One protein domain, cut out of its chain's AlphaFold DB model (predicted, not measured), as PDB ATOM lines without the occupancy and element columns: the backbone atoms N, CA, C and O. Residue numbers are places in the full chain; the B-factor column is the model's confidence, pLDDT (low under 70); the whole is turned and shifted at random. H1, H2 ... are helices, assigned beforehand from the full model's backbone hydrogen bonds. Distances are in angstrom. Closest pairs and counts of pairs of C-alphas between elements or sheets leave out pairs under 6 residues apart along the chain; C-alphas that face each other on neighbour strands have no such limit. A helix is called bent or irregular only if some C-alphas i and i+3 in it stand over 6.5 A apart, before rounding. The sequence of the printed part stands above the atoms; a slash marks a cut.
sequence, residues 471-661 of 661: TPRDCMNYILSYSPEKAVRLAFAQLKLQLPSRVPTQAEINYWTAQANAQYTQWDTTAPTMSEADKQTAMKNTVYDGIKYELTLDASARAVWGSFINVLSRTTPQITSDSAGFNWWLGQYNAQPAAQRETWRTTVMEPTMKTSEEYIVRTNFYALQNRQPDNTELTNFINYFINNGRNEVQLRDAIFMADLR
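What this domain is: This is residues 471 to 661 of the 661 residues of the protein "SASA domain-containing protein" of Duganella ginsengisoli (UniProt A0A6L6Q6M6). Three small clusters of crossed helices follow one another along the chain as a wide V: H2, H3 and H4 make one arm, H5 to H8 the corner, and H9, H10 and H11 the other arm. Residues 471 to 477, of which 472 to 477 belong to H1, stick out beyond the first arm. The printed part has 191 residues with eleven named helices, H1 to H11 in order along the chain, and no named strand; the class is all helix. It is only just compact, close to loose, with a radius of gyration of the C-alphas of 19.2 A, and spans 54 by 45 by 29 A.

How they stand to each other: Start with H1, residues 472 to 481, which touches no helix but is near H4, residues 532 to 552. Next along the chain, H2, residues 484 to 496, touches H4 at a steep tilt of 40 degrees, the same way; look at the closest C-alphas, those of Ala 487 and Lys 540, 4.6 A apart. With residues 484 to 489 alone H2 touches H3, residues 506 to 526, the closest C-alphas being those of Glu 485 and Thr 513 at 5.1 A. H3 and H4 form a helical hairpin at a steep tilt of 44 degrees, opposite ways, with the C-alphas of Ala 516 and Met 539 closest at 6.3 A. Go on to H5, residues 555 to 566, which is close to H4 but not clearly touching: the closest C-alphas, those of Glu 550 and Arg 558, are 6.5 A apart. H5 only just touches H6, residues 572 to 577, with 3 pairs of C-alphas within 8 A, the closest being Phe 564 and Ile 575 at 7.3 A. H5 also touches H7, residues 579 to 590, at a steep tilt of 59 degrees, opposite ways, C-alphas 560 and 586 being closest at 6.2 A. H7 touches H8, residues 594 to 610, with residues 589 to 590 alone; the closest C-alphas, those of Tyr 589 and Arg 597, are 6.1 A apart. In the last cluster H9, residues 613 to 625, touches H10, residues 631 to 643, closest at the C-alphas of Glu 613 and Ile 638, 5.9 A. H9 touches H11, residues 648 to 659, at the C-alphas of Asn 620 and Arg 652, 6.4 A. H10 and H11 are a helical hairpin at a shallow tilt of 34 degrees, only just short of steep, with the C-alphas of Phe 641 and Leu 651 closest at 5.7 A. H3 and H9 are only just apart, closest 8.4 A. Every O i to N i+4 pair is within hydrogen-bond range in H1, H2, H5, H6, H7, H9 and H10, against 16 of 17 in H3, 13 of 17 in H4, 9 of 13 in H8 and 7 of 8 in H11.

Where its parts are: Find C-alpha 472 at (-16.391, -69.406, -54.442), where H1 begins. H3 runs 29.8 A from its first to its last C-alpha. H4 runs 30.7 A with a kink of 40 degrees near residue 546, and is irregular, but only just: C-alphas 546 and 549 are 6.7 A apart. H8 begins at C-alpha 594, (-32.320, -47.751, -4.570), and runs 23.6 A with a kink of 38 degrees near residue 601; it is irregular, with C-alphas 595 and 598 7.5 A apart. H11 ends at C-alpha 659, (-42.526, -49.416, -48.046).

The domain as a whole: The two C-alphas farthest apart are those of Thr 471 and Pro 593, 61.3 A. The printed part has no cut and ends at Arg 661, the chain's last residue. No link is long; the link from H2 to H3, 9 residues, is short, and the others are tight. The mean pLDDT of the printed part is 89.6, and residues 656 to 661 are under 70.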
ATOM      1  N   THR A 471     -11.588 -70.294 -54.758       92.00
ATOM      2  CA  THR A 471     -12.881 -70.983 -54.746       92.00
ATOM      3  C   THR A 471     -14.000 -70.007 -54.371       92.00
ATOM      4  O   THR A 471     -13.754 -69.053 -53.623       92.00
ATOM      5  N   PRO A 472     -15.246 -70.230 -54.835       90.62
ATOM      6  CA  PRO A 472     -16.391 -69.406 -54.442       90.62
ATOM      7  C   PRO A 472     -16.576 -69.358 -52.925       90.62
ATOM      8  O   PRO A 472     -16.855 -68.299 -52.367       90.62
ATOM      9  N   ARG A 473     -16.349 -70.490 -52.242       90.38
ATOM     10  CA  ARG A 473     -16.444 -70.581 -50.781       90.38
ATOM     11  C   ARG A 473     -15.371 -69.757 -50.081       90.38
ATOM     12  O   ARG A 473     -15.686 -69.010 -49.162       90.38
ATOM     13  N   ASP A 474     -14.117 -69.859 -50.515       92.12
ATOM     14  CA  ASP A 474     -13.029 -69.078 -49.919       92.12
ATOM     15  C   ASP A 474     -13.233 -67.583 -50.150       92.12
ATOM     16  O   ASP A 474     -12.951 -66.774 -49.267       92.12
ATOM     17  N   CYS A 475     -13.755 -67.213 -51.323       92.44
ATOM     18  CA  CYS A 475     -14.118 -65.838 -51.637       92.44
ATOM     19  C   CYS A 475     -15.253 -65.336 -50.738       92.44
ATOM     20  O   CYS A 475     -15.138 -64.255 -50.161       92.44
ATOM     21  N   MET A 476     -16.310 -66.131 -50.557       92.31
ATOM     22  CA  MET A 476     -17.399 -65.824 -49.632       92.31
ATOM     23  C   MET A 476     -16.883 -65.634 -48.208       92.31
ATOM     24  O   MET A 476     -17.084 -64.572 -47.625       92.31
ATOM     25  N   ASN A 477     -16.166 -66.614 -47.659       92.88
ATOM     26  CA  ASN A 477     -15.645 -66.539 -46.296       92.88
ATOM     27  C   ASN A 477     -14.682 -65.365 -46.114       92.88
ATOM     28  O   ASN A 477     -14.704 -64.723 -45.067       92.88
ATOM     29  N   TYR A 478     -13.887 -65.028 -47.132       93.12
ATOM     30  CA  TYR A 478     -13.062 -63.823 -47.133       93.12
ATOM     31  C   TYR A 478     -13.910 -62.548 -47.057       93.12
ATOM     32  O   TYR A 478     -13.697 -61.730 -46.164       93.12
ATOM     33  N   ILE A 479     -14.911 -62.398 -47.930       91.19
ATOM     34  CA  ILE A 479     -15.800 -61.226 -47.944       91.19
ATOM     35  C   ILE A 479     -16.555 -61.099 -46.617       91.19
ATOM     36  O   ILE A 479     -16.609 -60.015 -46.046       91.19
ATOM     37  N   LEU A 480     -17.089 -62.199 -46.084       92.62
ATOM     38  CA  LEU A 480     -17.782 -62.209 -44.797       92.62
ATOM     39  C   LEU A 480     -16.847 -61.861 -43.638       92.62
ATOM     40  O   LEU A 480     -17.221 -61.073 -42.767       92.62
ATOM     41  N   SER A 481     -15.626 -62.400 -43.642       93.38
ATOM     42  CA  SER A 481     -14.634 -62.162 -42.589       93.38
ATOM     43  C   SER A 481     -14.201 -60.709 -42.498       93.38
ATOM     44  O   SER A 481     -13.855 -60.288 -41.402       93.38
ATOM     45  N   TYR A 482     -14.257 -59.948 -43.593       92.69
ATOM     46  CA  TYR A 482     -13.939 -58.514 -43.633       92.69
ATOM     47  C   TYR A 482     -15.168 -57.628 -43.851       92.69
ATOM     48  O   TYR A 482     -15.035 -56.435 -44.125       92.69
ATOM     49  N   SER A 483     -16.368 -58.197 -43.715       91.69
ATOM     50  CA  SER A 483     -17.609 -57.473 -43.959       91.69
ATOM     51  C   SER A 483     -17.873 -56.404 -42.889       91.69
ATOM     52  O   SER A 483     -17.472 -56.558 -41.726       91.69
ATOM     53  N   PRO A 484     -18.628 -55.351 -43.244       93.00
ATOM     54  CA  PRO A 484     -19.121 -54.365 -42.287       93.00
ATOM     55  C   PRO A 484     -19.911 -54.982 -41.127       93.00
ATOM     56  O   PRO A 484     -19.691 -54.613 -39.976       93.00
ATOM     57  N   GLU A 485     -20.746 -55.996 -41.382       92.38
ATOM     58  CA  GLU A 485     -21.457 -56.708 -40.312       92.38
ATOM     59  C   GLU A 485     -20.487 -57.394 -39.339       92.38
ATOM     60  O   GLU A 485     -20.660 -57.315 -38.120       92.38
ATOM     61  N   LYS A 486     -19.425 -58.035 -39.847       94.50
ATOM     62  CA  LYS A 486     -18.405 -58.648 -38.990       94.50
ATOM     63  C   LYS A 486     -17.715 -57.604 -38.114       94.50
ATOM     64  O   LYS A 486     -17.516 -57.861 -36.927       94.50
ATOM     65  N   ALA A 487     -17.398 -56.429 -38.660       94.69
ATOM     66  CA  ALA A 487     -16.818 -55.322 -37.897       94.69
ATOM     67  C   ALA A 487     -17.746 -54.869 -36.755       94.69
ATOM     68  O   ALA A 487     -17.302 -54.733 -35.615       94.69
ATOM     69  N   VAL A 488     -19.044 -54.718 -37.037       94.31
ATOM     70  CA  VAL A 488     -20.071 -54.360 -36.043       94.31
ATOM     71  C   VAL A 488     -20.170 -55.412 -34.940       94.31
ATOM     72  O   VAL A 488     -20.164 -55.083 -33.755       94.31
ATOM     73  N   ARG A 489     -20.200 -56.698 -35.301       92.69
ATOM     74  CA  ARG A 489     -20.250 -57.791 -34.320       92.69
ATOM     75  C   ARG A 489     -18.989 -57.858 -33.462       92.69
ATOM     76  O   ARG A 489     -19.092 -58.106 -32.264       92.69
ATOM     77  N   LEU A 490     -17.813 -57.591 -34.034       93.56
ATOM     78  CA  LEU A 490     -16.565 -57.481 -33.271       93.56
ATOM     79  C   LEU A 490     -16.597 -56.294 -32.299       93.56
ATOM     80  O   LEU A 490     -16.147 -56.436 -31.164       93.56
ATOM     81  N   ALA A 491     -17.177 -55.158 -32.700       93.56
ATOM     82  CA  ALA A 491     -17.361 -54.007 -31.820       93.56
ATOM     83  C   ALA A 491     -18.282 -54.342 -30.633       93.56
ATOM     84  O   ALA A 491     -17.930 -54.066 -29.486       93.56
ATOM     85  N   PHE A 492     -19.411 -55.020 -30.872       91.50
ATOM     86  CA  PHE A 492     -20.289 -55.483 -29.792       91.50
ATOM     87  C   PHE A 492     -19.638 -56.543 -28.901       91.50
ATOM     88  O   PHE A 492     -19.806 -56.497 -27.684       91.50
ATOM     89  N   ALA A 493     -18.868 -57.474 -29.468       91.56
ATOM     90  CA  ALA A 493     -18.120 -58.457 -28.687       91.56
ATOM     91  C   ALA A 493     -17.103 -57.776 -27.755       91.56
ATOM     92  O   ALA A 493     -16.993 -58.149 -26.588       91.56
ATOM     93  N   GLN A 494     -16.419 -56.737 -28.241       92.12
ATOM     94  CA  GLN A 494     -15.515 -55.920 -27.434       92.12
ATOM     95  C   GLN A 494     -16.264 -55.134 -26.347       92.12
ATOM     96  O   GLN A 494     -15.805 -55.090 -25.207       92.12
ATOM     97  N   LEU A 495     -17.428 -54.552 -26.664       89.50
ATOM     98  CA  LEU A 495     -18.261 -53.841 -25.688       89.50
ATOM     99  C   LEU A 495     -18.764 -54.778 -24.581       89.50
ATOM    100  O   LEU A 495     -18.750 -54.405 -23.411       89.50
ATOM    101  N   LYS A 496     -19.146 -56.014 -24.923       90.12
ATOM    102  CA  LYS A 496     -19.653 -57.017 -23.973       90.12
ATOM    103  C   LYS A 496     -18.648 -57.372 -22.873       90.12
ATOM    104  O   LYS A 496     -19.063 -57.704 -21.767       90.12
ATOM    105  N   LEU A 497     -17.343 -57.264 -23.140       91.00
ATOM    106  CA  LEU A 497     -16.305 -57.445 -22.115       91.00
ATOM    107  C   LEU A 497     -16.391 -56.389 -21.001       91.00
ATOM    108  O   LEU A 497     -15.981 -56.655 -19.876       91.00
ATOM    109  N   GLN A 498     -16.926 -55.206 -21.311       90.00
ATOM    110  CA  GLN A 498     -17.074 -54.085 -20.377       90.00
ATOM    111  C   GLN A 498     -18.522 -53.909 -19.893       90.00
ATOM    112  O   GLN A 498     -18.741 -53.407 -18.793       90.00
ATOM    113  N   LEU A 499     -19.511 -54.357 -20.677       85.50
ATOM    114  CA  LEU A 499     -20.942 -54.346 -20.351       85.50
ATOM    115  C   LEU A 499     -21.567 -55.737 -20.570       85.50
ATOM    116  O   LEU A 499     -22.236 -55.963 -21.580       85.50
ATOM    117  N   PRO A 500     -21.397 -56.692 -19.636       83.25
ATOM    118  CA  PRO A 500     -21.838 -58.076 -19.845       83.25
ATOM    119  C   PRO A 500     -23.351 -58.254 -20.052       83.25
ATOM    120  O   PRO A 500     -23.766 -59.196 -20.728       83.25
ATOM    121  N   SER A 501     -24.172 -57.359 -19.492       75.44
ATOM    122  CA  SER A 501     -25.640 -57.368 -19.599       75.44
ATOM    123  C   SER A 501     -26.175 -56.732 -20.887       75.44
ATOM    124  O   SER A 501     -27.381 -56.769 -21.139       75.44
ATOM    125  N   ARG A 502     -25.303 -56.137 -21.708       81.38
ATOM    126  CA  ARG A 502     -25.687 -55.438 -22.929       81.38
ATOM    127  C   ARG A 502     -25.870 -56.423 -24.080       81.38
ATOM    128  O   ARG A 502     -24.926 -57.097 -24.492       81.38
ATOM    129  N   VAL A 503     -27.082 -56.473 -24.626       79.75
ATOM    130  CA  VAL A 503     -27.424 -57.313 -25.778       79.75
ATOM    131  C   VAL A 503     -27.808 -56.405 -26.948       79.75
ATOM    132  O   VAL A 503     -28.716 -55.591 -26.792       79.75
ATOM    133  N   PRO A 504     -27.116 -56.465 -28.099       84.44
ATOM    134  CA  PRO A 504     -27.537 -55.725 -29.284       84.44
ATOM    135  C   PRO A 504     -28.833 -56.306 -29.843       84.44
ATOM    136  O   PRO A 504     -28.968 -57.522 -29.985       84.44
ATOM    137  N   THR A 505     -29.785 -55.436 -30.179       86.12
ATOM    138  CA  THR A 505     -30.966 -55.847 -30.947       86.12
ATOM    139  C   THR A 505     -30.605 -55.976 -32.424       86.12
ATOM    140  O   THR A 505     -29.675 -55.326 -32.907       86.12
ATOM    141  N   GLN A 506     -31.371 -56.766 -33.182       81.06
ATOM    142  CA  GLN A 506     -31.144 -56.889 -34.625       81.06
ATOM    143  C   GLN A 506     -31.263 -55.541 -35.347       81.06
ATOM    144  O   GLN A 506     -30.516 -55.257 -36.278       81.06
ATOM    145  N   ALA A 507     -32.178 -54.686 -34.889       82.06
ATOM    146  CA  ALA A 507     -32.328 -53.327 -35.388       82.06
ATOM    147  C   ALA A 507     -31.039 -52.508 -35.258       82.06
ATOM    148  O   ALA A 507     -30.635 -51.813 -36.190       82.06
ATOM    149  N   GLU A 508     -30.383 -52.611 -34.106       86.50
ATOM    150  CA  GLU A 508     -29.145 -51.900 -33.830       86.50
ATOM    151  C   GLU A 508     -27.974 -52.456 -34.650       86.50
ATOM    152  O   GLU A 508     -27.199 -51.679 -35.211       86.50
ATOM    153  N   ILE A 509     -27.884 -53.784 -34.795       87.94
ATOM    154  CA  ILE A 509     -26.911 -54.432 -35.688       87.94
ATOM    155  C   ILE A 509     -27.104 -53.932 -37.122       87.94
ATOM    156  O   ILE A 509     -26.132 -53.524 -37.760       87.94
ATOM    157  N   ASN A 510     -28.342 -53.912 -37.620       85.50
ATOM    158  CA  ASN A 510     -28.663 -53.454 -38.972       85.50
ATOM    159  C   ASN A 510     -28.288 -51.979 -39.172       85.50
ATOM    160  O   ASN A 510     -27.678 -51.638 -40.184       85.50
ATOM    161  N   TYR A 511     -28.602 -51.116 -38.199       88.88
ATOM    162  CA  TYR A 511     -28.249 -49.697 -38.248       88.88
ATOM    163  C   TYR A 511     -26.738 -49.494 -38.366       88.88
ATOM    164  O   TYR A 511     -26.275 -48.849 -39.308       88.88
ATOM    165  N   TRP A 512     -25.960 -50.078 -37.452       91.75
ATOM    166  CA  TRP A 512     -24.506 -49.921 -37.478       91.75
ATOM    167  C   TRP A 512     -23.880 -50.577 -38.701       91.75
ATOM    168  O   TRP A 512     -22.922 -50.041 -39.244       91.75
ATOM    169  N   THR A 513     -24.449 -51.681 -39.189       91.50
ATOM    170  CA  THR A 513     -23.999 -52.319 -40.434       91.50
ATOM    171  C   THR A 513     -24.239 -51.408 -41.636       91.50
ATOM    172  O   THR A 513     -23.378 -51.319 -42.503       91.50
ATOM    173  N   ALA A 514     -25.357 -50.679 -41.683       88.50
ATOM    174  CA  ALA A 514     -25.629 -49.710 -42.745       88.50
ATOM    175  C   ALA A 514     -24.657 -48.517 -42.707       88.50
ATOM    176  O   ALA A 514     -24.107 -48.154 -43.746       88.50
ATOM    177  N   GLN A 515     -24.387 -47.958 -41.520       89.62
ATOM    178  CA  GLN A 515     -23.370 -46.907 -41.352       89.62
ATOM    179  C   GLN A 515     -21.987 -47.404 -41.788       89.62
ATOM    180  O   GLN A 515     -21.264 -46.733 -42.523       89.62
ATOM    181  N   ALA A 516     -21.654 -48.628 -41.384       92.06
ATOM    182  CA  ALA A 516     -20.399 -49.262 -41.719       92.06
ATOM    183  C   ALA A 516     -20.251 -49.518 -43.224       92.06
ATOM    184  O   ALA A 516     -19.202 -49.222 -43.795       92.06
ATOM    185  N   ASN A 517     -21.309 -50.003 -43.877       90.38
ATOM    186  CA  ASN A 517     -21.363 -50.187 -45.326       90.38
ATOM    187  C   ASN A 517     -21.128 -48.865 -46.068       90.38
ATOM    188  O   ASN A 517     -20.282 -48.823 -46.956       90.38
ATOM    189  N   ALA A 518     -21.823 -47.786 -45.688       89.44
ATOM    190  CA  ALA A 518     -21.692 -46.485 -46.349       89.44
ATOM    191  C   ALA A 518     -20.243 -45.970 -46.325       89.44
ATOM    192  O   ALA A 518     -19.707 -45.535 -47.347       89.44
ATOM    193  N   GLN A 519     -19.580 -46.090 -45.177       90.38
ATOM    194  CA  GLN A 519     -18.183 -45.698 -45.023       90.38
ATOM    195  C   GLN A 519     -17.223 -46.612 -45.800       90.38
ATOM    196  O   GLN A 519     -16.265 -46.126 -46.399       90.38
ATOM    197  N   TYR A 520     -17.472 -47.927 -45.819       89.75
ATOM    198  CA  TYR A 520     -16.695 -48.873 -46.626       89.75
ATOM    199  C   TYR A 520     -16.750 -48.513 -48.112       89.75
ATOM    200  O   TYR A 520     -15.710 -48.424 -48.763       89.75
ATOM    201  N   THR A 521     -17.952 -48.242 -48.629       87.50
ATOM    202  CA  THR A 521     -18.154 -47.801 -50.013       87.50
ATOM    203  C   THR A 521     -17.441 -46.478 -50.289       87.50
ATOM    204  O   THR A 521     -16.827 -46.322 -51.342       87.50
ATOM    205  N   GLN A 522     -17.454 -45.539 -49.338       91.06
ATOM    206  CA  GLN A 522     -16.686 -44.302 -49.467       91.06
ATOM    207  C   GLN A 522     -15.184 -44.591 -49.604       91.06
ATOM    208  O   GLN A 522     -14.548 -44.067 -50.517       91.06
ATOM    209  N   TRP A 523     -14.613 -45.458 -48.764       91.69
ATOM    210  CA  TRP A 523     -13.186 -45.796 -48.823       91.69
ATOM    211  C   TRP A 523     -12.768 -46.513 -50.098       91.69
ATOM    212  O   TRP A 523     -11.646 -46.300 -50.549       91.69
ATOM    213  N   ASP A 524     -13.650 -47.290 -50.726       84.81
ATOM    214  CA  ASP A 524     -13.362 -47.864 -52.045       84.81
ATOM    215  C   ASP A 524     -13.081 -46.776 -53.100       84.81
ATOM    216  O   ASP A 524     -12.350 -47.025 -54.057       84.81
ATOM    217  N   THR A 525     -13.584 -45.552 -52.896       89.06
ATOM    218  CA  THR A 525     -13.305 -44.400 -53.769       89.06
ATOM    219  C   THR A 525     -12.206 -43.479 -53.239       89.06
ATOM    220  O   THR A 525     -11.351 -43.045 -54.006       89.06
ATOM    221  N   THR A 526     -12.196 -43.174 -51.940       94.56
ATOM    222  CA  THR A 526     -11.299 -42.158 -51.362       94.56
ATOM    223  C   THR A 526      -9.977 -42.730 -50.854       94.56
ATOM    224  O   THR A 526      -9.027 -41.980 -50.654       94.56
ATOM    225  N   ALA A 527      -9.914 -44.038 -50.599       90.94
ATOM    226  CA  ALA A 527      -8.752 -44.733 -50.049       90.94
ATOM    227  C   ALA A 527      -8.584 -46.136 -50.680       90.94
ATOM    228  O   ALA A 527      -8.553 -47.140 -49.965       90.94
ATOM    229  N   PRO A 528      -8.454 -46.237 -52.019       86.50
ATOM    230  CA  PRO A 528      -8.459 -47.520 -52.729       86.50
ATOM    231  C   PRO A 528      -7.269 -48.431 -52.381       86.50
ATOM    232  O   PRO A 528      -7.322 -49.632 -52.630       86.50
ATOM    233  N   THR A 529      -6.199 -47.881 -51.800       89.75
ATOM    234  CA  THR A 529      -5.016 -48.630 -51.347       89.75
ATOM    235  C   THR A 529      -5.156 -49.202 -49.934       89.75
ATOM    236  O   THR A 529      -4.307 -49.988 -49.516       89.75
ATOM    237  N   MET A 530      -6.201 -48.826 -49.188       91.00
ATOM    238  CA  MET A 530      -6.442 -49.325 -47.835       91.00
ATOM    239  C   MET A 530      -6.795 -50.815 -47.878       91.00
ATOM    240  O   MET A 530      -7.701 -51.221 -48.612       91.00
ATOM    241  N   SER A 531      -6.097 -51.630 -47.083       90.94
ATOM    242  CA  SER A 531      -6.359 -53.069 -47.035       90.94
ATOM    243  C   SER A 531      -7.723 -53.371 -46.400       90.94
ATOM    244  O   SER A 531      -8.235 -52.597 -45.591       90.94
ATOM    245  N   GLU A 532      -8.320 -54.522 -46.721       89.44
ATOM    246  CA  GLU A 532      -9.603 -54.928 -46.122       89.44
ATOM    247  C   GLU A 532      -9.510 -55.131 -44.602       89.44
ATOM    248  O   GLU A 532     -10.464 -54.843 -43.878       89.44
ATOM    249  N   ALA A 533      -8.349 -55.565 -44.105       91.56
ATOM    250  CA  ALA A 533      -8.089 -55.702 -42.673       91.56
ATOM    251  C   ALA A 533      -8.036 -54.336 -41.968       91.56
ATOM    252  O   ALA A 533      -8.588 -54.177 -40.873       91.56
ATOM    253  N   ASP A 534      -7.431 -53.336 -42.614       94.19
ATOM    254  CA  ASP A 534      -7.395 -51.970 -42.092       94.19
ATOM    255  C   ASP A 534      -8.790 -51.348 -42.119       94.19
ATOM    256  O   ASP A 534      -9.209 -50.766 -41.117       94.19
ATOM    257  N   LYS A 535      -9.543 -51.509 -43.221       93.25
ATOM    258  CA  LYS A 535     -10.939 -51.042 -43.321       93.25
ATOM    259  C   LYS A 535     -11.791 -51.644 -42.208       93.25
ATOM    260  O   LYS A 535     -12.517 -50.920 -41.527       93.25
ATOM    261  N   GLN A 536     -11.652 -52.946 -41.959       93.94
ATOM    262  CA  GLN A 536     -12.377 -53.616 -40.884       93.94
ATOM    263  C   GLN A 536     -11.993 -53.077 -39.514       93.94
ATOM    264  O   GLN A 536     -12.868 -52.826 -38.687       93.94
ATOM    265  N   THR A 537     -10.699 -52.903 -39.261       95.38
ATOM    266  CA  THR A 537     -10.215 -52.400 -37.974       95.38
ATOM    267  C   THR A 537     -10.700 -50.977 -37.728       95.38
ATOM    268  O   THR A 537     -11.246 -50.701 -36.658       95.38
ATOM    269  N   ALA A 538     -10.573 -50.100 -38.725       94.00
ATOM    270  CA  ALA A 538     -11.075 -48.735 -38.671       94.00
ATOM    271  C   ALA A 538     -12.584 -48.719 -38.410       94.00
ATOM    272  O   ALA A 538     -13.045 -48.028 -37.509       94.00
ATOM    273  N   MET A 539     -13.347 -49.549 -39.121       93.69
ATOM    274  CA  MET A 539     -14.793 -49.611 -38.957       93.69
ATOM    275  C   MET A 539     -15.234 -50.150 -37.600       93.69
ATOM    276  O   MET A 539     -16.104 -49.571 -36.953       93.69
ATOM    277  N   LYS A 540     -14.615 -51.239 -37.136       95.00
ATOM    278  CA  LYS A 540     -14.847 -51.779 -35.795       95.00
ATOM    279  C   LYS A 540     -14.641 -50.683 -34.748       95.00
ATOM    280  O   LYS A 540     -15.470 -50.551 -33.854       95.00
ATOM    281  N   ASN A 541     -13.577 -49.887 -34.879       93.38
ATOM    282  CA  ASN A 541     -13.293 -48.783 -33.967       93.38
ATOM    283  C   ASN A 541     -14.335 -47.658 -34.086       93.38
ATOM    284  O   ASN A 541     -14.824 -47.208 -33.058       93.38
ATOM    285  N   THR A 542     -14.746 -47.264 -35.295       91.19
ATOM    286  CA  THR A 542     -15.812 -46.265 -35.504       91.19
ATOM    287  C   THR A 542     -17.133 -46.696 -34.869       91.19
ATOM    288  O   THR A 542     -17.756 -45.921 -34.144       91.19
ATOM    289  N   VAL A 543     -17.559 -47.941 -35.100       91.69
ATOM    290  CA  VAL A 543     -18.785 -48.493 -34.507       91.69
ATOM    291  C   VAL A 543     -18.649 -48.553 -32.990       91.69
ATOM    292  O   VAL A 543     -19.547 -48.100 -32.285       91.69
ATOM    293  N   TYR A 544     -17.519 -49.061 -32.487       92.19
ATOM    294  CA  TYR A 544     -17.227 -49.113 -31.057       92.19
ATOM    295  C   TYR A 544     -17.290 -47.718 -30.422       92.19
ATOM    296  O   TYR A 544     -17.921 -47.541 -29.386       92.19
ATOM    297  N   ASP A 545     -16.704 -46.709 -31.058       89.06
ATOM    298  CA  ASP A 545     -16.708 -45.332 -30.573       89.06
ATOM    299  C   ASP A 545     -18.105 -44.704 -30.589       89.06
ATOM    300  O   ASP A 545     -18.440 -43.928 -29.694       89.06
ATOM    301  N   GLY A 546     -18.942 -45.093 -31.549       86.25
ATOM    302  CA  GLY A 546     -20.343 -44.696 -31.612       86.25
ATOM    303  C   GLY A 546     -21.224 -45.318 -30.521       86.25
ATOM    304  O   GLY A 546     -22.183 -44.683 -30.088       86.25
ATOM    305  N   ILE A 547     -20.901 -46.527 -30.045       87.00
ATOM    306  CA  ILE A 547     -21.665 -47.232 -28.993       87.00
ATOM    307  C   ILE A 547     -21.073 -47.067 -27.588       87.00
ATOM    308  O   ILE A 547     -21.799 -47.182 -26.600       87.00
ATOM    309  N   LYS A 548     -19.775 -46.758 -27.458       86.75
ATOM    310  CA  LYS A 548     -19.089 -46.665 -26.155       86.75
ATOM    311  C   LYS A 548     -19.588 -45.520 -25.280       86.75
ATOM    312  O   LYS A 548     -19.236 -45.489 -24.105       86.75
ATOM    313  N   TYR A 549     -20.404 -44.600 -25.811       84.69
ATOM    314  CA  TYR A 549     -21.090 -43.580 -25.011       84.69
ATOM    315  C   TYR A 549     -21.800 -44.194 -23.790       84.69
ATOM    316  O   TYR A 549     -21.745 -43.622 -22.705       84.69
ATOM    317  N   GLU A 550     -22.350 -45.406 -23.914       87.06
ATOM    318  CA  GLU A 550     -22.987 -46.144 -22.812       87.06
ATOM    319  C   GLU A 550     -22.046 -46.383 -21.610       87.06
ATOM    320  O   GLU A 550     -22.492 -46.406 -20.462       87.06
ATOM    321  N   LEU A 551     -20.733 -46.499 -21.838       88.25
ATOM    322  CA  LEU A 551     -19.732 -46.650 -20.772       88.25
ATOM    323  C   LEU A 551     -19.546 -45.374 -19.945       88.25
ATOM    324  O   LEU A 551     -19.081 -45.451 -18.811       88.25
ATOM    325  N   THR A 552     -19.900 -44.215 -20.502       89.62
ATOM    326  CA  THR A 552     -19.797 -42.920 -19.810       89.62
ATOM    327  C   THR A 552     -20.959 -42.676 -18.849       89.62
ATOM    328  O   THR A 552     -20.878 -41.790 -18.002       89.62
ATOM    329  N   LEU A 553     -22.028 -43.473 -18.950       91.06
ATOM    330  CA  LEU A 553     -23.228 -43.334 -18.136       91.06
ATOM    331  C   LEU A 553     -23.026 -43.923 -16.734       91.06
ATOM    332  O   LEU A 553     -22.417 -44.988 -16.569       91.06
ATOM    333  N   ASP A 554     -23.614 -43.287 -15.720       93.19
ATOM    334  CA  ASP A 554     -23.724 -43.883 -14.386       93.19
ATOM    335  C   ASP A 554     -24.628 -45.132 -14.390       93.19
ATOM    336  O   ASP A 554     -25.281 -45.450 -15.385       93.19
ATOM    337  N   ALA A 555     -24.669 -45.862 -13.273       91.19
ATOM    338  CA  ALA A 555     -25.412 -47.120 -13.177       91.19
ATOM    339  C   ALA A 555     -26.925 -46.975 -13.445       91.19
ATOM    340  O   ALA A 555     -27.522 -47.867 -14.047       91.19
ATOM    341  N   SER A 556     -27.545 -45.867 -13.028       94.38
ATOM    342  CA  SER A 556     -28.988 -45.653 -13.196       94.38
ATOM    343  C   SER A 556     -29.315 -45.273 -14.637       94.38
ATOM    344  O   SER A 556     -30.211 -45.857 -15.246       94.38
ATOM    345  N   ALA A 557     -28.532 -44.360 -15.216       94.50
ATOM    346  CA  ALA A 557     -28.629 -43.996 -16.623       94.50
ATOM    347  C   ALA A 557     -28.411 -45.216 -17.532       94.50
ATOM    348  O   ALA A 557     -29.189 -45.423 -18.462       94.50
ATOM    349  N   ARG A 558     -27.434 -46.080 -17.225       92.12
ATOM    350  CA  ARG A 558     -27.197 -47.328 -17.973       92.12
ATOM    351  C   ARG A 558     -28.380 -48.296 -17.921       92.12
ATOM    352  O   ARG A 558     -28.712 -48.898 -18.938       92.12
ATOM    353  N   ALA A 559     -29.038 -48.444 -16.771       92.00
ATOM    354  CA  ALA A 559     -30.196 -49.332 -16.636       92.00
ATOM    355  C   ALA A 559     -31.390 -48.869 -17.496       92.00
ATOM    356  O   ALA A 559     -32.033 -49.673 -18.183       92.00
ATOM    357  N   VAL A 560     -31.667 -47.561 -17.503       95.00
ATOM    358  CA  VAL A 560     -32.721 -46.972 -18.345       95.00
ATOM    359  C   VAL A 560     -32.354 -47.070 -19.823       95.00
ATOM    360  O   VAL A 560     -33.178 -47.498 -20.632       95.00
ATOM    361  N   TRP A 561     -31.098 -46.776 -20.163       93.25
ATOM    362  CA  TRP A 561     -30.563 -46.890 -21.520       93.25
ATOM    363  C   TRP A 561     -30.750 -48.296 -22.092       93.25
ATOM    364  O   TRP A 561     -31.320 -48.465 -23.171       93.25
ATOM    365  N   GLY A 562     -30.371 -49.320 -21.322       90.75
ATOM    366  CA  GLY A 562     -30.558 -50.717 -21.705       90.75
ATOM    367  C   GLY A 562     -32.021 -51.074 -21.981       90.75
ATOM    368  O   GLY A 562     -32.292 -51.877 -22.866       90.75
ATOM    369  N   SER A 563     -32.978 -50.438 -21.300       93.38
ATOM    370  CA  SER A 563     -34.411 -50.686 -21.521       93.38
ATOM    371  C   SER A 563     -34.908 -50.072 -22.838       93.38
ATOM    372  O   SER A 563     -35.677 -50.708 -23.555       93.38
ATOM    373  N   PHE A 564     -34.421 -48.887 -23.224       93.38
ATOM    374  CA  PHE A 564     -34.725 -48.288 -24.534       93.38
ATOM    375  C   PHE A 564     -34.236 -49.179 -25.681       93.38
ATOM    376  O   PHE A 564     -34.918 -49.335 -26.695       93.38
ATOM    377  N   ILE A 565     -33.076 -49.808 -25.507       90.31
ATOM    378  CA  ILE A 565     -32.536 -50.733 -26.500       90.31
ATOM    379  C   ILE A 565     -33.311 -52.048 -26.486       90.31
ATOM    380  O   ILE A 565     -33.856 -52.451 -27.507       90.31
ATOM    381  N   ASN A 566     -33.408 -52.711 -25.337       89.31
ATOM    382  CA  ASN A 566     -33.928 -54.076 -25.257       89.31
ATOM    383  C   ASN A 566     -35.453 -54.159 -25.421       89.31
ATOM    384  O   ASN A 566     -35.954 -55.178 -25.891       89.31
ATOM    385  N   VAL A 567     -36.196 -53.112 -25.044       91.81
ATOM    386  CA  VAL A 567     -37.665 -53.085 -25.142       91.81
ATOM    387  C   VAL A 567     -38.128 -52.349 -26.388       91.81
ATOM    388  O   VAL A 567     -38.910 -52.897 -27.158       91.81
ATOM    389  N   LEU A 568     -37.643 -51.125 -26.612       91.25
ATOM    390  CA  LEU A 568     -38.082 -50.308 -27.747       91.25
ATOM    391  C   LEU A 568     -37.253 -50.550 -29.014       91.25
ATOM    392  O   LEU A 568     -37.587 -49.996 -30.055       91.25
ATOM    393  N   SER A 569     -36.191 -51.364 -28.969       90.38
ATOM    394  CA  SER A 569     -35.285 -51.579 -30.111       90.38
ATOM    395  C   SER A 569     -34.709 -50.277 -30.683       90.38
ATOM    396  O   SER A 569     -34.413 -50.200 -31.878       90.38
ATOM    397  N   ARG A 570     -34.556 -49.246 -29.841       89.25
ATOM    398  CA  ARG A 570     -33.952 -47.972 -30.243       89.25
ATOM    399  C   ARG A 570     -32.454 -48.142 -30.465       89.25
ATOM    400  O   ARG A 570     -31.779 -48.860 -29.729       89.25
ATOM    401  N   THR A 571     -31.930 -47.452 -31.471       88.31
ATOM    402  CA  THR A 571     -30.486 -47.357 -31.703       88.31
ATOM    403  C   THR A 571     -29.868 -46.298 -30.791       88.31
ATOM    404  O   THR A 571     -30.547 -45.366 -30.360       88.31
ATOM    405  N   THR A 572     -28.561 -46.391 -30.532       86.12
ATOM    406  CA  THR A 572     -27.832 -45.383 -29.741       86.12
ATOM    407  C   THR A 572     -28.107 -43.935 -30.211       86.12
ATOM    408  O   THR A 572     -28.484 -43.116 -29.373       86.12
ATOM    409  N   PRO A 573     -28.066 -43.607 -31.521       85.88
ATOM    410  CA  PRO A 573     -28.427 -42.270 -32.015       85.88
ATOM    411  C   PRO A 573     -29.889 -41.850 -31.785       85.88
ATOM    412  O   PRO A 573     -30.180 -40.666 -31.611       85.88
ATOM    413  N   GLN A 574     -30.833 -42.796 -31.772       87.31
ATOM    414  CA  GLN A 574     -32.235 -42.498 -31.450       87.31
ATOM    415  C   GLN A 574     -32.415 -42.145 -29.971       87.31
ATOM    416  O   GLN A 574     -33.267 -41.330 -29.634       87.31
ATOM    417  N   ILE A 575     -31.620 -42.744 -29.084       89.94
ATOM    418  CA  ILE A 575     -31.671 -42.429 -27.654       89.94
ATOM    419  C   ILE A 575     -30.991 -41.083 -27.387       89.94
ATOM    420  O   ILE A 575     -31.556 -40.257 -26.678       89.94
ATOM    421  N   THR A 576     -29.824 -40.817 -27.988       87.75
ATOM    422  CA  THR A 576     -29.129 -39.529 -27.798       87.75
ATOM    423  C   THR A 576     -29.919 -38.337 -28.338       87.75
ATOM    424  O   THR A 576     -29.852 -37.257 -27.756       87.75
ATOM    425  N   SER A 577     -30.673 -38.518 -29.427       88.31
ATOM    426  CA  SER A 577     -31.530 -37.461 -29.984       88.31
ATOM    427  C   SER A 577     -32.803 -37.201 -29.168       88.31
ATOM    428  O   SER A 577     -33.307 -36.081 -29.201       88.31
ATOM    429  N   ASP A 578     -33.282 -38.170 -28.382       89.25
ATOM    430  CA  ASP A 578     -34.429 -38.031 -27.470       89.25
ATOM    431  C   ASP A 578     -33.980 -37.865 -26.006       89.25
ATOM    432  O   ASP A 578     -34.308 -38.651 -25.109       89.25
ATOM    433  N   SER A 579     -33.195 -36.817 -25.755       89.94
ATOM    434  CA  SER A 579     -32.691 -36.516 -24.411       89.94
ATOM    435  C   SER A 579     -33.816 -36.221 -23.412       89.94
ATOM    436  O   SER A 579     -33.701 -36.577 -22.240       89.94
ATOM    437  N   ALA A 580     -34.925 -35.627 -23.859       92.56
ATOM    438  CA  ALA A 580     -36.082 -35.339 -23.015       92.56
ATOM    439  C   ALA A 580     -36.792 -36.620 -22.548       92.56
ATOM    440  O   ALA A 580     -37.009 -36.788 -21.345       92.56
ATOM    441  N   GLY A 581     -37.104 -37.542 -23.465       91.81
ATOM    442  CA  GLY A 581     -37.732 -38.821 -23.138       91.81
ATOM    443  C   GLY A 581     -36.837 -39.695 -22.261       91.81
ATOM    444  O   GLY A 581     -37.305 -40.263 -21.270       91.81
ATOM    445  N   PHE A 582     -35.536 -39.746 -22.560       94.62
ATOM    446  CA  PHE A 582     -34.561 -40.451 -21.727       94.62
ATOM    447  C   PHE A 582     -34.492 -39.875 -20.304       94.62
ATOM    448  O   PHE A 582     -34.626 -40.619 -19.330       94.62
ATOM    449  N   ASN A 583     -34.347 -38.552 -20.168       95.88
ATOM    450  CA  ASN A 583     -34.256 -37.889 -18.865       95.88
ATOM    451  C   ASN A 583     -35.542 -38.033 -18.043       95.88
ATOM    452  O   ASN A 583     -35.470 -38.152 -16.820       95.88
ATOM    453  N   TRP A 584     -36.709 -38.067 -18.692       97.06
ATOM    454  CA  TRP A 584     -37.977 -38.309 -18.009       97.06
ATOM    455  C   TRP A 584     -38.000 -39.691 -17.346       97.06
ATOM    456  O   TRP A 584     -38.233 -39.787 -16.139       97.06
ATOM    457  N   TRP A 585     -37.679 -40.753 -18.093       97.12
ATOM    458  CA  TRP A 585     -37.618 -42.115 -17.547       97.12
ATOM    459  C   TRP A 585     -36.520 -42.272 -16.494       97.12
ATOM    460  O   TRP A 585     -36.740 -42.923 -15.473       97.12
ATOM    461  N   LEU A 586     -35.367 -41.631 -16.697       97.38
ATOM    462  CA  LEU A 586     -34.294 -41.587 -15.705       97.38
ATOM    463  C   LEU A 586     -34.746 -40.921 -14.400       97.38
ATOM    464  O   LEU A 586     -34.442 -41.425 -13.321       97.38
ATOM    465  N   GLY A 587     -35.525 -39.841 -14.482       97.50
ATOM    466  CA  GLY A 587     -36.151 -39.204 -13.327       97.50
ATOM    467  C   GLY A 587     -37.100 -40.147 -12.580       97.50
ATOM    468  O   GLY A 587     -36.982 -40.285 -11.362       97.50
ATOM    469  N   GLN A 588     -37.982 -40.851 -13.301       97.56
ATOM    470  CA  GLN A 588     -38.915 -41.822 -12.700       97.56
ATOM    471  C   GLN A 588     -38.191 -42.990 -12.020       97.56
ATOM    472  O   GLN A 588     -38.566 -43.403 -10.922       97.56
ATOM    473  N   TYR A 589     -37.125 -43.493 -12.647       97.50
ATOM    474  CA  TYR A 589     -36.285 -44.552 -12.097       97.50
ATOM    475  C   TYR A 589     -35.547 -44.084 -10.833       97.50
ATOM    476  O   TYR A 589     -35.552 -44.773  -9.814       97.50
ATOM    477  N   ASN A 590     -34.961 -42.883 -10.857       97.31
ATOM    478  CA  ASN A 590     -34.231 -42.328  -9.717       97.31
ATOM    479  C   ASN A 590     -35.131 -41.966  -8.529       97.31
ATOM    480  O   ASN A 590     -34.651 -42.008  -7.393       97.31
ATOM    481  N   ALA A 591     -36.410 -41.669  -8.777       97.38
ATOM    482  CA  ALA A 591     -37.410 -41.439  -7.739       97.38
ATOM    483  C   ALA A 591     -37.733 -42.702  -6.916       97.38
ATOM    484  O   ALA A 591     -38.238 -42.585  -5.800       97.38
ATOM    485  N   GLN A 592     -37.421 -43.901  -7.425       97.75
ATOM    486  CA  GLN A 592     -37.604 -45.139  -6.669       97.75
ATOM    487  C   GLN A 592     -36.476 -45.343  -5.641       97.75
ATOM    488  O   GLN A 592     -35.306 -45.038  -5.931       97.75
ATOM    489  N   PRO A 593     -36.774 -45.939  -4.465       96.81
ATOM    490  CA  PRO A 593     -35.751 -46.359  -3.512       96.81
ATOM    491  C   PRO A 593     -34.710 -47.262  -4.180       96.81
ATOM    492  O   PRO A 593     -35.072 -48.165  -4.931       96.81
ATOM    493  N   ALA A 594     -33.421 -47.065  -3.880       94.56
ATOM    494  CA  ALA A 594     -32.320 -47.751  -4.570       94.56
ATOM    495  C   ALA A 594     -32.483 -49.284  -4.628       94.56
ATOM    496  O   ALA A 594     -32.255 -49.882  -5.677       94.56
ATOM    497  N   ALA A 595     -32.955 -49.904  -3.542       95.12
ATOM    498  CA  ALA A 595     -33.192 -51.348  -3.459       95.12
ATOM    499  C   ALA A 595     -34.362 -51.859  -4.329       95.12
ATOM    500  O   ALA A 595     -34.451 -53.054  -4.584       95.12
ATOM    501  N   GLN A 596     -35.261 -50.976  -4.775       96.31
ATOM    502  CA  GLN A 596     -36.464 -51.321  -5.546       96.31
ATOM    503  C   GLN A 596     -36.366 -50.936  -7.026       96.31
ATOM    504  O   GLN A 596     -37.202 -51.362  -7.818       96.31
ATOM    505  N   ARG A 597     -35.354 -50.150  -7.414       95.94
ATOM    506  CA  ARG A 597     -35.206 -49.607  -8.771       95.94
ATOM    507  C   ARG A 597     -35.260 -50.675  -9.862       95.94
ATOM    508  O   ARG A 597     -35.981 -50.517 -10.841       95.94
ATOM    509  N   GLU A 598     -34.532 -51.772  -9.685       94.56
ATOM    510  CA  GLU A 598     -34.469 -52.839 -10.688       94.56
ATOM    511  C   GLU A 598     -35.776 -53.637 -10.791       94.56
ATOM    512  O   GLU A 598     -36.243 -53.955 -11.888       94.56
ATOM    513  N   THR A 599     -36.421 -53.897  -9.653       96.88
ATOM    514  CA  THR A 599     -37.754 -54.505  -9.625       96.88
ATOM    515  C   THR A 599     -38.759 -53.600 -10.326       96.88
ATOM    516  O   THR A 599     -39.432 -54.041 -11.246       96.88
ATOM    517  N   TRP A 600     -38.796 -52.311  -9.988       97.75
ATOM    518  CA  TRP A 600     -39.690 -51.349 -10.629       97.75
ATOM    519  C   TRP A 600     -39.453 -51.243 -12.142       97.75
ATOM    520  O   TRP A 600     -40.406 -51.212 -12.921       97.75
ATOM    521  N   ARG A 601     -38.190 -51.253 -12.584       96.56
ATOM    522  CA  ARG A 601     -37.835 -51.236 -14.009       96.56
ATOM    523  C   ARG A 601     -38.478 -52.398 -14.760       96.56
ATOM    524  O   ARG A 601     -39.130 -52.190 -15.779       96.56
ATOM    525  N   THR A 602     -38.314 -53.606 -14.234       95.81
ATOM    526  CA  THR A 602     -38.750 -54.848 -14.886       95.81
ATOM    527  C   THR A 602     -40.249 -55.117 -14.738       95.81
ATOM    528  O   THR A 602     -40.847 -55.710 -15.634       95.81
ATOM    529  N   THR A 603     -40.890 -54.660 -13.656       97.19
ATOM    530  CA  THR A 603     -42.317 -54.921 -13.395       97.19
ATOM    531  C   THR A 603     -43.246 -53.764 -13.748       97.19
ATOM    532  O   THR A 603     -44.453 -53.978 -13.822       97.19
ATOM    533  N   VAL A 604     -42.727 -52.549 -13.955       96.69
ATOM    534  CA  VAL A 604     -43.538 -51.357 -14.260       96.69
ATOM    535  C   VAL A 604     -43.066 -50.685 -15.543       96.69
ATOM    536  O   VAL A 604     -43.802 -50.681 -16.525       96.69
ATOM    537  N   MET A 605     -41.834 -50.167 -15.571       97.00
ATOM    538  CA  MET A 605     -41.344 -49.351 -16.689       97.00
ATOM    539  C   MET A 605     -41.324 -50.108 -18.021       97.00
ATOM    540  O   MET A 605     -41.904 -49.643 -19.002       97.00
ATOM    541  N   GLU A 606     -40.670 -51.271 -18.079       96.25
ATOM    542  CA  GLU A 606     -40.600 -52.059 -19.312       96.25
ATOM    543  C   GLU A 606     -41.992 -52.527 -19.786       96.25
ATOM    544  O   GLU A 606     -42.278 -52.397 -20.980       96.25
ATOM    545  N   PRO A 607     -42.898 -53.018 -18.912       97.62
ATOM    546  CA  PRO A 607     -44.293 -53.253 -19.287       97.62
ATOM    547  C   PRO A 607     -45.013 -52.020 -19.840       97.62
ATOM    548  O   PRO A 607     -45.693 -52.135 -20.857       97.62
ATOM    549  N   THR A 608     -44.837 -50.837 -19.243       96.56
ATOM    550  CA  THR A 608     -45.425 -49.593 -19.766       96.56
ATOM    551  C   THR A 608     -44.896 -49.277 -21.165       96.56
ATOM    552  O   THR A 608     -45.685 -49.002 -22.071       96.56
ATOM    553  N   MET A 609     -43.583 -49.402 -21.387       95.56
ATOM    554  CA  MET A 609     -42.980 -49.232 -22.713       95.56
ATOM    555  C   MET A 609     -43.597 -50.182 -23.748       95.56
ATOM    556  O   MET A 609     -43.923 -49.736 -24.845       95.56
ATOM    557  N   LYS A 610     -43.846 -51.451 -23.397       95.44
ATOM    558  CA  LYS A 610     -44.475 -52.453 -24.286       95.44
ATOM    559  C   LYS A 610     -45.925 -52.142 -24.671       95.44
ATOM    560  O   LYS A 610     -46.447 -52.735 -25.608       95.44
ATOM    561  N   THR A 611     -46.584 -51.229 -23.969       94.31
ATOM    562  CA  THR A 611     -47.948 -50.782 -24.303       94.31
ATOM    563  C   THR A 611     -47.989 -49.450 -25.050       94.31
ATOM    564  O   THR A 611     -49.064 -49.007 -25.445       94.31
ATOM    565  N   SER A 612     -46.833 -48.812 -25.255       94.31
ATOM    566  CA  SER A 612     -46.743 -47.531 -25.961       94.31
ATOM    567  C   SER A 612     -47.029 -47.668 -27.460       94.31
ATOM    568  O   SER A 612     -46.778 -48.706 -28.076       94.31
ATOM    569  N   GLU A 613     -47.502 -46.585 -28.069       95.06
ATOM    570  CA  GLU A 613     -47.717 -46.477 -29.512       95.06
ATOM    571  C   GLU A 613     -46.412 -46.694 -30.274       95.06
ATOM    572  O   GLU A 613     -46.405 -47.374 -31.295       95.06
ATOM    573  N   GLU A 614     -45.297 -46.180 -29.750       94.00
ATOM    574  CA  GLU A 614     -43.975 -46.413 -30.324       94.00
ATOM    575  C   GLU A 614     -43.646 -47.906 -30.374       94.00
ATOM    576  O   GLU A 614     -43.263 -48.405 -31.432       94.00
ATOM    577  N   TYR A 615     -43.816 -48.633 -29.267       94.69
ATOM    578  CA  TYR A 615     -43.546 -50.068 -29.246       94.69
ATOM    579  C   TYR A 615     -44.433 -50.827 -30.235       94.69
ATOM    580  O   TYR A 615     -43.933 -51.675 -30.979       94.69
ATOM    581  N   ILE A 616     -45.728 -50.505 -30.281       94.12
ATOM    582  CA  ILE A 616     -46.683 -51.138 -31.198       94.12
ATOM    583  C   ILE A 616     -46.277 -50.874 -32.652       94.12
ATOM    584  O   ILE A 616     -46.196 -51.819 -33.440       94.12
ATOM    585  N   VAL A 617     -45.970 -49.625 -33.012       93.94
ATOM    586  CA  VAL A 617     -45.538 -49.259 -34.368       93.94
ATOM    587  C   VAL A 617     -44.238 -49.963 -34.725       93.94
ATOM    588  O   VAL A 617     -44.188 -50.642 -35.744       93.94
ATOM    589  N   ARG A 618     -43.209 -49.884 -33.879       91.81
ATOM    590  CA  ARG A 618     -41.905 -50.519 -34.120       91.81
ATOM    591  C   ARG A 618     -41.996 -52.031 -34.265       91.81
ATOM    592  O   ARG A 618     -41.370 -52.594 -35.160       91.81
ATOM    593  N   THR A 619     -42.777 -52.687 -33.411       89.31
ATOM    594  CA  THR A 619     -42.957 -54.144 -33.448       89.31
ATOM    595  C   THR A 619     -43.649 -54.567 -34.740       89.31
ATOM    596  O   THR A 619     -43.197 -55.501 -35.402       89.31
ATOM    597  N   ASN A 620     -44.692 -53.844 -35.152       86.12
ATOM    598  CA  ASN A 620     -45.390 -54.104 -36.409       86.12
ATOM    599  C   ASN A 620     -44.526 -53.803 -37.634       86.12
ATOM    600  O   ASN A 620     -44.503 -54.586 -38.582       86.12
ATOM    601  N   PHE A 621     -43.763 -52.716 -37.592       85.38
ATOM    602  CA  PHE A 621     -42.828 -52.356 -38.647       85.38
ATOM    603  C   PHE A 621     -41.754 -53.427 -38.820       85.38
ATOM    604  O   PHE A 621     -41.501 -53.876 -39.931       85.38
ATOM    605  N   TYR A 622     -41.182 -53.919 -37.722       80.06
ATOM    606  CA  TYR A 622     -40.192 -54.984 -37.780       80.06
ATOM    607  C   TYR A 622     -40.794 -56.313 -38.255       80.06
ATOM    608  O   TYR A 622     -40.205 -56.985 -39.097       80.06
ATOM    609  N   ALA A 623     -41.992 -56.678 -37.791       75.56
ATOM    610  CA  ALA A 623     -42.663 -57.906 -38.221       75.56
ATOM    611  C   ALA A 623     -42.947 -57.933 -39.736       75.56
ATOM    612  O   ALA A 623     -42.801 -58.982 -40.380       75.56
ATOM    613  N   LEU A 624     -43.334 -56.783 -40.296       73.12
ATOM    614  CA  LEU A 624     -43.732 -56.638 -41.697       73.12
ATOM    615  C   LEU A 624     -42.553 -56.326 -42.626       73.12
ATOM    616  O   LEU A 624     -42.444 -56.942 -43.682       73.12
ATOM    617  N   GLN A 625     -41.664 -55.419 -42.217       72.00
ATOM    618  CA  GLN A 625     -40.584 -54.871 -43.047       72.00
ATOM    619  C   GLN A 625     -39.189 -55.387 -42.673       72.00
ATOM    620  O   GLN A 625     -38.215 -55.067 -43.349       72.00
ATOM    621  N   ASN A 626     -39.056 -56.169 -41.593       72.25
ATOM    622  CA  ASN A 626     -37.776 -56.690 -41.091       72.25
ATOM    623  C   ASN A 626     -36.709 -55.600 -40.830       72.25
ATOM    624  O   ASN A 626     -35.503 -55.851 -40.849       72.25
ATOM    625  N   ARG A 627     -37.156 -54.365 -40.575       79.38
ATOM    626  CA  ARG A 627     -36.345 -53.202 -40.189       79.38
ATOM    627  C   ARG A 627     -37.116 -52.353 -39.181       79.38
ATOM    628  O   ARG A 627     -38.311 -52.546 -39.000       79.38
ATOM    629  N   GLN A 628     -36.437 -51.435 -38.506       85.00
ATOM    630  CA  GLN A 628     -37.120 -50.402 -37.725       85.00
ATOM    631  C   GLN A 628     -37.551 -49.249 -38.645       85.00
ATOM    632  O   GLN A 628     -36.893 -49.032 -39.669       85.00
ATOM    633  N   PRO A 629     -38.621 -48.516 -38.289       87.94
ATOM    634  CA  PRO A 629     -38.954 -47.279 -38.972       87.94
ATOM    635  C   PRO A 629     -37.864 -46.236 -38.709       87.94
ATOM    636  O   PRO A 629     -37.262 -46.209 -37.625       87.94
ATOM    637  N   ASP A 630     -37.630 -45.355 -39.677       85.69
ATOM    638  CA  ASP A 630     -36.909 -44.115 -39.406       85.69
ATOM    639  C   ASP A 630     -37.750 -43.165 -38.526       85.69
ATOM    640  O   ASP A 630     -38.900 -43.444 -38.179       85.69
ATOM    641  N   ASN A 631     -37.169 -42.039 -38.109       83.88
ATOM    642  CA  ASN A 631     -37.852 -41.115 -37.199       83.88
ATOM    643  C   ASN A 631     -39.105 -40.466 -37.830       83.88
ATOM    644  O   ASN A 631     -40.071 -40.175 -37.117       83.88
ATOM    645  N   THR A 632     -39.107 -40.258 -39.148       88.62
ATOM    646  CA  THR A 632     -40.237 -39.693 -39.898       88.62
ATOM    647  C   THR A 632     -41.356 -40.720 -40.017       88.62
ATOM    648  O   THR A 632     -42.499 -40.429 -39.664       88.62
ATOM    649  N   GLU A 633     -41.032 -41.940 -40.448       91.31
ATOM    650  CA  GLU A 633     -41.961 -43.068 -40.518       91.31
ATOM    651  C   GLU A 633     -42.584 -43.338 -39.149       91.31
ATOM    652  O   GLU A 633     -43.805 -43.432 -39.039       91.31
ATOM    653  N   LEU A 634     -41.769 -43.398 -38.093       92.00
ATOM    654  CA  LEU A 634     -42.243 -43.659 -36.738       92.00
ATOM    655  C   LEU A 634     -43.272 -42.616 -36.299       92.00
ATOM    656  O   LEU A 634     -44.356 -42.975 -35.843       92.00
ATOM    657  N   THR A 635     -42.956 -41.333 -36.483       92.56
ATOM    658  CA  THR A 635     -43.859 -40.229 -36.132       92.56
ATOM    659  C   THR A 635     -45.163 -40.310 -36.924       92.56
ATOM    660  O   THR A 635     -46.254 -40.229 -36.355       92.56
ATOM    661  N   ASN A 636     -45.068 -40.535 -38.236       94.38
ATOM    662  CA  ASN A 636     -46.230 -40.634 -39.115       94.38
ATOM    663  C   ASN A 636     -47.133 -41.811 -38.737       94.38
ATOM    664  O   ASN A 636     -48.354 -41.657 -38.692       94.38
ATOM    665  N   PHE A 637     -46.553 -42.969 -38.424       95.44
ATOM    666  CA  PHE A 637     -47.313 -44.165 -38.080       95.44
ATOM    667  C   PHE A 637     -47.883 -44.145 -36.667       95.44
ATOM    668  O   PHE A 637     -48.978 -44.668 -36.469       95.44
ATOM    669  N   ILE A 638     -47.222 -43.491 -35.707       95.88
ATOM    670  CA  ILE A 638     -47.817 -43.218 -34.391       95.88
ATOM    671  C   ILE A 638     -49.058 -42.336 -34.564       95.88
ATOM    672  O   ILE A 638     -50.134 -42.690 -34.083       95.88
ATOM    673  N   ASN A 639     -48.946 -41.238 -35.318       96.19
ATOM    674  CA  ASN A 639     -50.078 -40.351 -35.586       96.19
ATOM    675  C   ASN A 639     -51.201 -41.075 -36.339       96.19
ATOM    676  O   ASN A 639     -52.371 -40.943 -35.982       96.19
ATOM    677  N   TYR A 640     -50.859 -41.886 -37.343       94.94
ATOM    678  CA  TYR A 640     -51.825 -42.714 -38.062       94.94
ATOM    679  C   TYR A 640     -52.551 -43.679 -37.118       94.94
ATOM    680  O   TYR A 640     -53.777 -43.761 -37.152       94.94
ATOM    681  N   PHE A 641     -51.814 -44.384 -36.260       95.31
ATOM    682  CA  PHE A 641     -52.380 -45.335 -35.310       95.31
ATOM    683  C   PHE A 641     -53.353 -44.653 -34.344       95.31
ATOM    684  O   PHE A 641     -54.466 -45.139 -34.148       95.31
ATOM    685  N   ILE A 642     -52.976 -43.494 -33.799       95.50
ATOM    686  CA  ILE A 642     -53.829 -42.700 -32.904       95.50
ATOM    687  C   ILE A 642     -55.095 -42.229 -33.631       95.50
ATOM    688  O   ILE A 642     -56.202 -42.446 -33.134       95.50
ATOM    689  N   ASN A 643     -54.951 -41.646 -34.825       96.12
ATOM    690  CA  ASN A 643     -56.066 -41.084 -35.596       96.12
ATOM    691  C   ASN A 643     -57.068 -42.144 -36.077       96.12
ATOM    692  O   ASN A 643     -58.227 -41.824 -36.323       96.12
ATOM    693  N   ASN A 644     -56.643 -43.404 -36.178       92.62
ATOM    694  CA  ASN A 644     -57.486 -44.532 -36.574       92.62
ATOM    695  C   ASN A 644     -57.942 -45.369 -35.366       92.62
ATOM    696  O   ASN A 644     -58.082 -46.587 -35.449       92.62
ATOM    697  N   GLY A 645     -58.139 -44.722 -34.212       93.75
ATOM    698  CA  GLY A 645     -58.707 -45.363 -33.024       93.75
ATOM    699  C   GLY A 645     -57.851 -46.501 -32.466       93.75
ATOM    700  O   GLY A 645     -58.393 -47.422 -31.860       93.75
ATOM    701  N   ARG A 646     -56.529 -46.457 -32.683       91.75
ATOM    702  CA  ARG A 646     -55.567 -47.494 -32.271       91.75
ATOM    703  C   ARG A 646     -55.884 -48.868 -32.866       91.75
ATOM    704  O   ARG A 646     -55.689 -49.904 -32.231       91.75
ATOM    705  N   ASN A 647     -56.356 -48.885 -34.111       90.25
ATOM    706  CA  ASN A 647     -56.614 -50.113 -34.844       90.25
ATOM    707  C   ASN A 647     -55.312 -50.690 -35.427       90.25
ATOM    708  O   ASN A 647     -54.762 -50.184 -36.407       90.25
ATOM    709  N   GLU A 648     -54.819 -51.776 -34.828       86.88
ATOM    710  CA  GLU A 648     -53.563 -52.410 -35.244       86.88
ATOM    711  C   GLU A 648     -53.646 -53.029 -36.649       86.88
ATOM    712  O   GLU A 648     -52.649 -53.052 -37.368       86.88
ATOM    713  N   VAL A 649     -54.831 -53.469 -37.090       82.81
ATOM    714  CA  VAL A 649     -55.031 -53.998 -38.451       82.81
ATOM    715  C   VAL A 649     -54.807 -52.894 -39.482       82.81
ATOM    716  O   VAL A 649     -54.034 -53.076 -40.420       82.81
ATOM    717  N   GLN A 650     -55.410 -51.722 -39.271       84.75
ATOM    718  CA  GLN A 650     -55.223 -50.573 -40.162       84.75
ATOM    719  C   GLN A 650     -53.775 -50.079 -40.155       84.75
ATOM    720  O   GLN A 650     -53.234 -49.754 -41.211       84.75
ATOM    721  N   LEU A 651     -53.119 -50.058 -38.988       89.06
ATOM    722  CA  LEU A 651     -51.703 -49.702 -38.887       89.06
ATOM    723  C   LEU A 651     -50.826 -50.633 -39.728       89.06
ATOM    724  O   LEU A 651     -49.996 -50.162 -40.502       89.06
ATOM    725  N   ARG A 652     -51.005 -51.949 -39.591       81.75
ATOM    726  CA  ARG A 652     -50.238 -52.946 -40.345       81.75
ATOM    727  C   ARG A 652     -50.458 -52.816 -41.854       81.75
ATOM    728  O   ARG A 652     -49.493 -52.890 -42.611       81.75
ATOM    729  N   ASP A 653     -51.697 -52.575 -42.282       77.44
ATOM    730  CA  ASP A 653     -52.022 -52.325 -43.691       77.44
ATOM    731  C   ASP A 653     -51.322 -51.055 -44.204       77.44
ATOM    732  O   ASP A 653     -50.725 -51.062 -45.279       77.44
ATOM    733  N   ALA A 654     -51.309 -49.984 -43.412       83.31
ATOM    734  CA  ALA A 654     -50.651 -48.734 -43.777       83.31
ATOM    735  C   ALA A 654     -49.115 -48.853 -43.827       83.31
ATOM    736  O   ALA A 654     -48.504 -48.354 -44.772       83.31
ATOM    737  N   ILE A 655     -48.491 -49.533 -42.853       82.06
ATOM    738  CA  ILE A 655     -47.039 -49.803 -42.825       82.06
ATOM    739  C   ILE A 655     -46.611 -50.569 -44.072       82.06
ATOM    740  O   ILE A 655     -45.574 -50.269 -44.665       82.06
ATOM    741  N   PHE A 656     -47.404 -51.554 -44.488       69.31
ATOM    742  CA  PHE A 656     -47.127 -52.296 -45.708       69.31
ATOM    743  C   PHE A 656     -47.186 -51.395 -46.946       69.31
ATOM    744  O   PHE A 656     -46.250 -51.377 -47.742       69.31
ATOM    745  N   MET A 657     -48.243 -50.590 -47.073       68.06
ATOM    746  CA  MET A 657     -48.438 -49.709 -48.229       68.06
ATOM    747  C   MET A 657     -47.427 -48.554 -48.326       68.06
ATOM    748  O   MET A 657     -47.397 -47.885 -49.360       68.06
ATOM    749  N   ALA A 658     -46.641 -48.277 -47.281       68.25
ATOM    750  CA  ALA A 658     -45.636 -47.215 -47.289       68.25
ATOM    751  C   ALA A 658     -44.262 -47.660 -47.803       68.25
ATOM    752  O   ALA A 658     -43.657 -46.895 -48.534       68.25
ATOM    753  N   ASP A 659     -43.801 -48.881 -47.505       53.09
ATOM    754  CA  ASP A 659     -42.526 -49.416 -48.046       53.09
ATOM    755  C   ASP A 659     -42.597 -49.689 -49.561       53.09
ATOM    756  O   ASP A 659     -41.595 -49.904 -50.234       53.09
ATOM    757  N   LEU A 660     -43.821 -49.694 -50.089       43.91
ATOM    758  CA  LEU A 660     -44.146 -49.892 -51.490       43.91
ATOM    759  C   LEU A 660     -44.173 -48.584 -52.307       43.91
ATOM    760  O   LEU A 660     -44.237 -48.657 -53.534       43.91
ATOM    761  N   ARG A 661     -44.149 -47.411 -51.659       32.41
ATOM    762  CA  ARG A 661     -44.021 -46.094 -52.311       32.41
ATOM    763  C   ARG A 661     -42.585 -45.612 -52.229       32.41
ATOM    764  O   ARG A 661     -42.162 -44.956 -53.204       32.41
TER     765      ARG A 661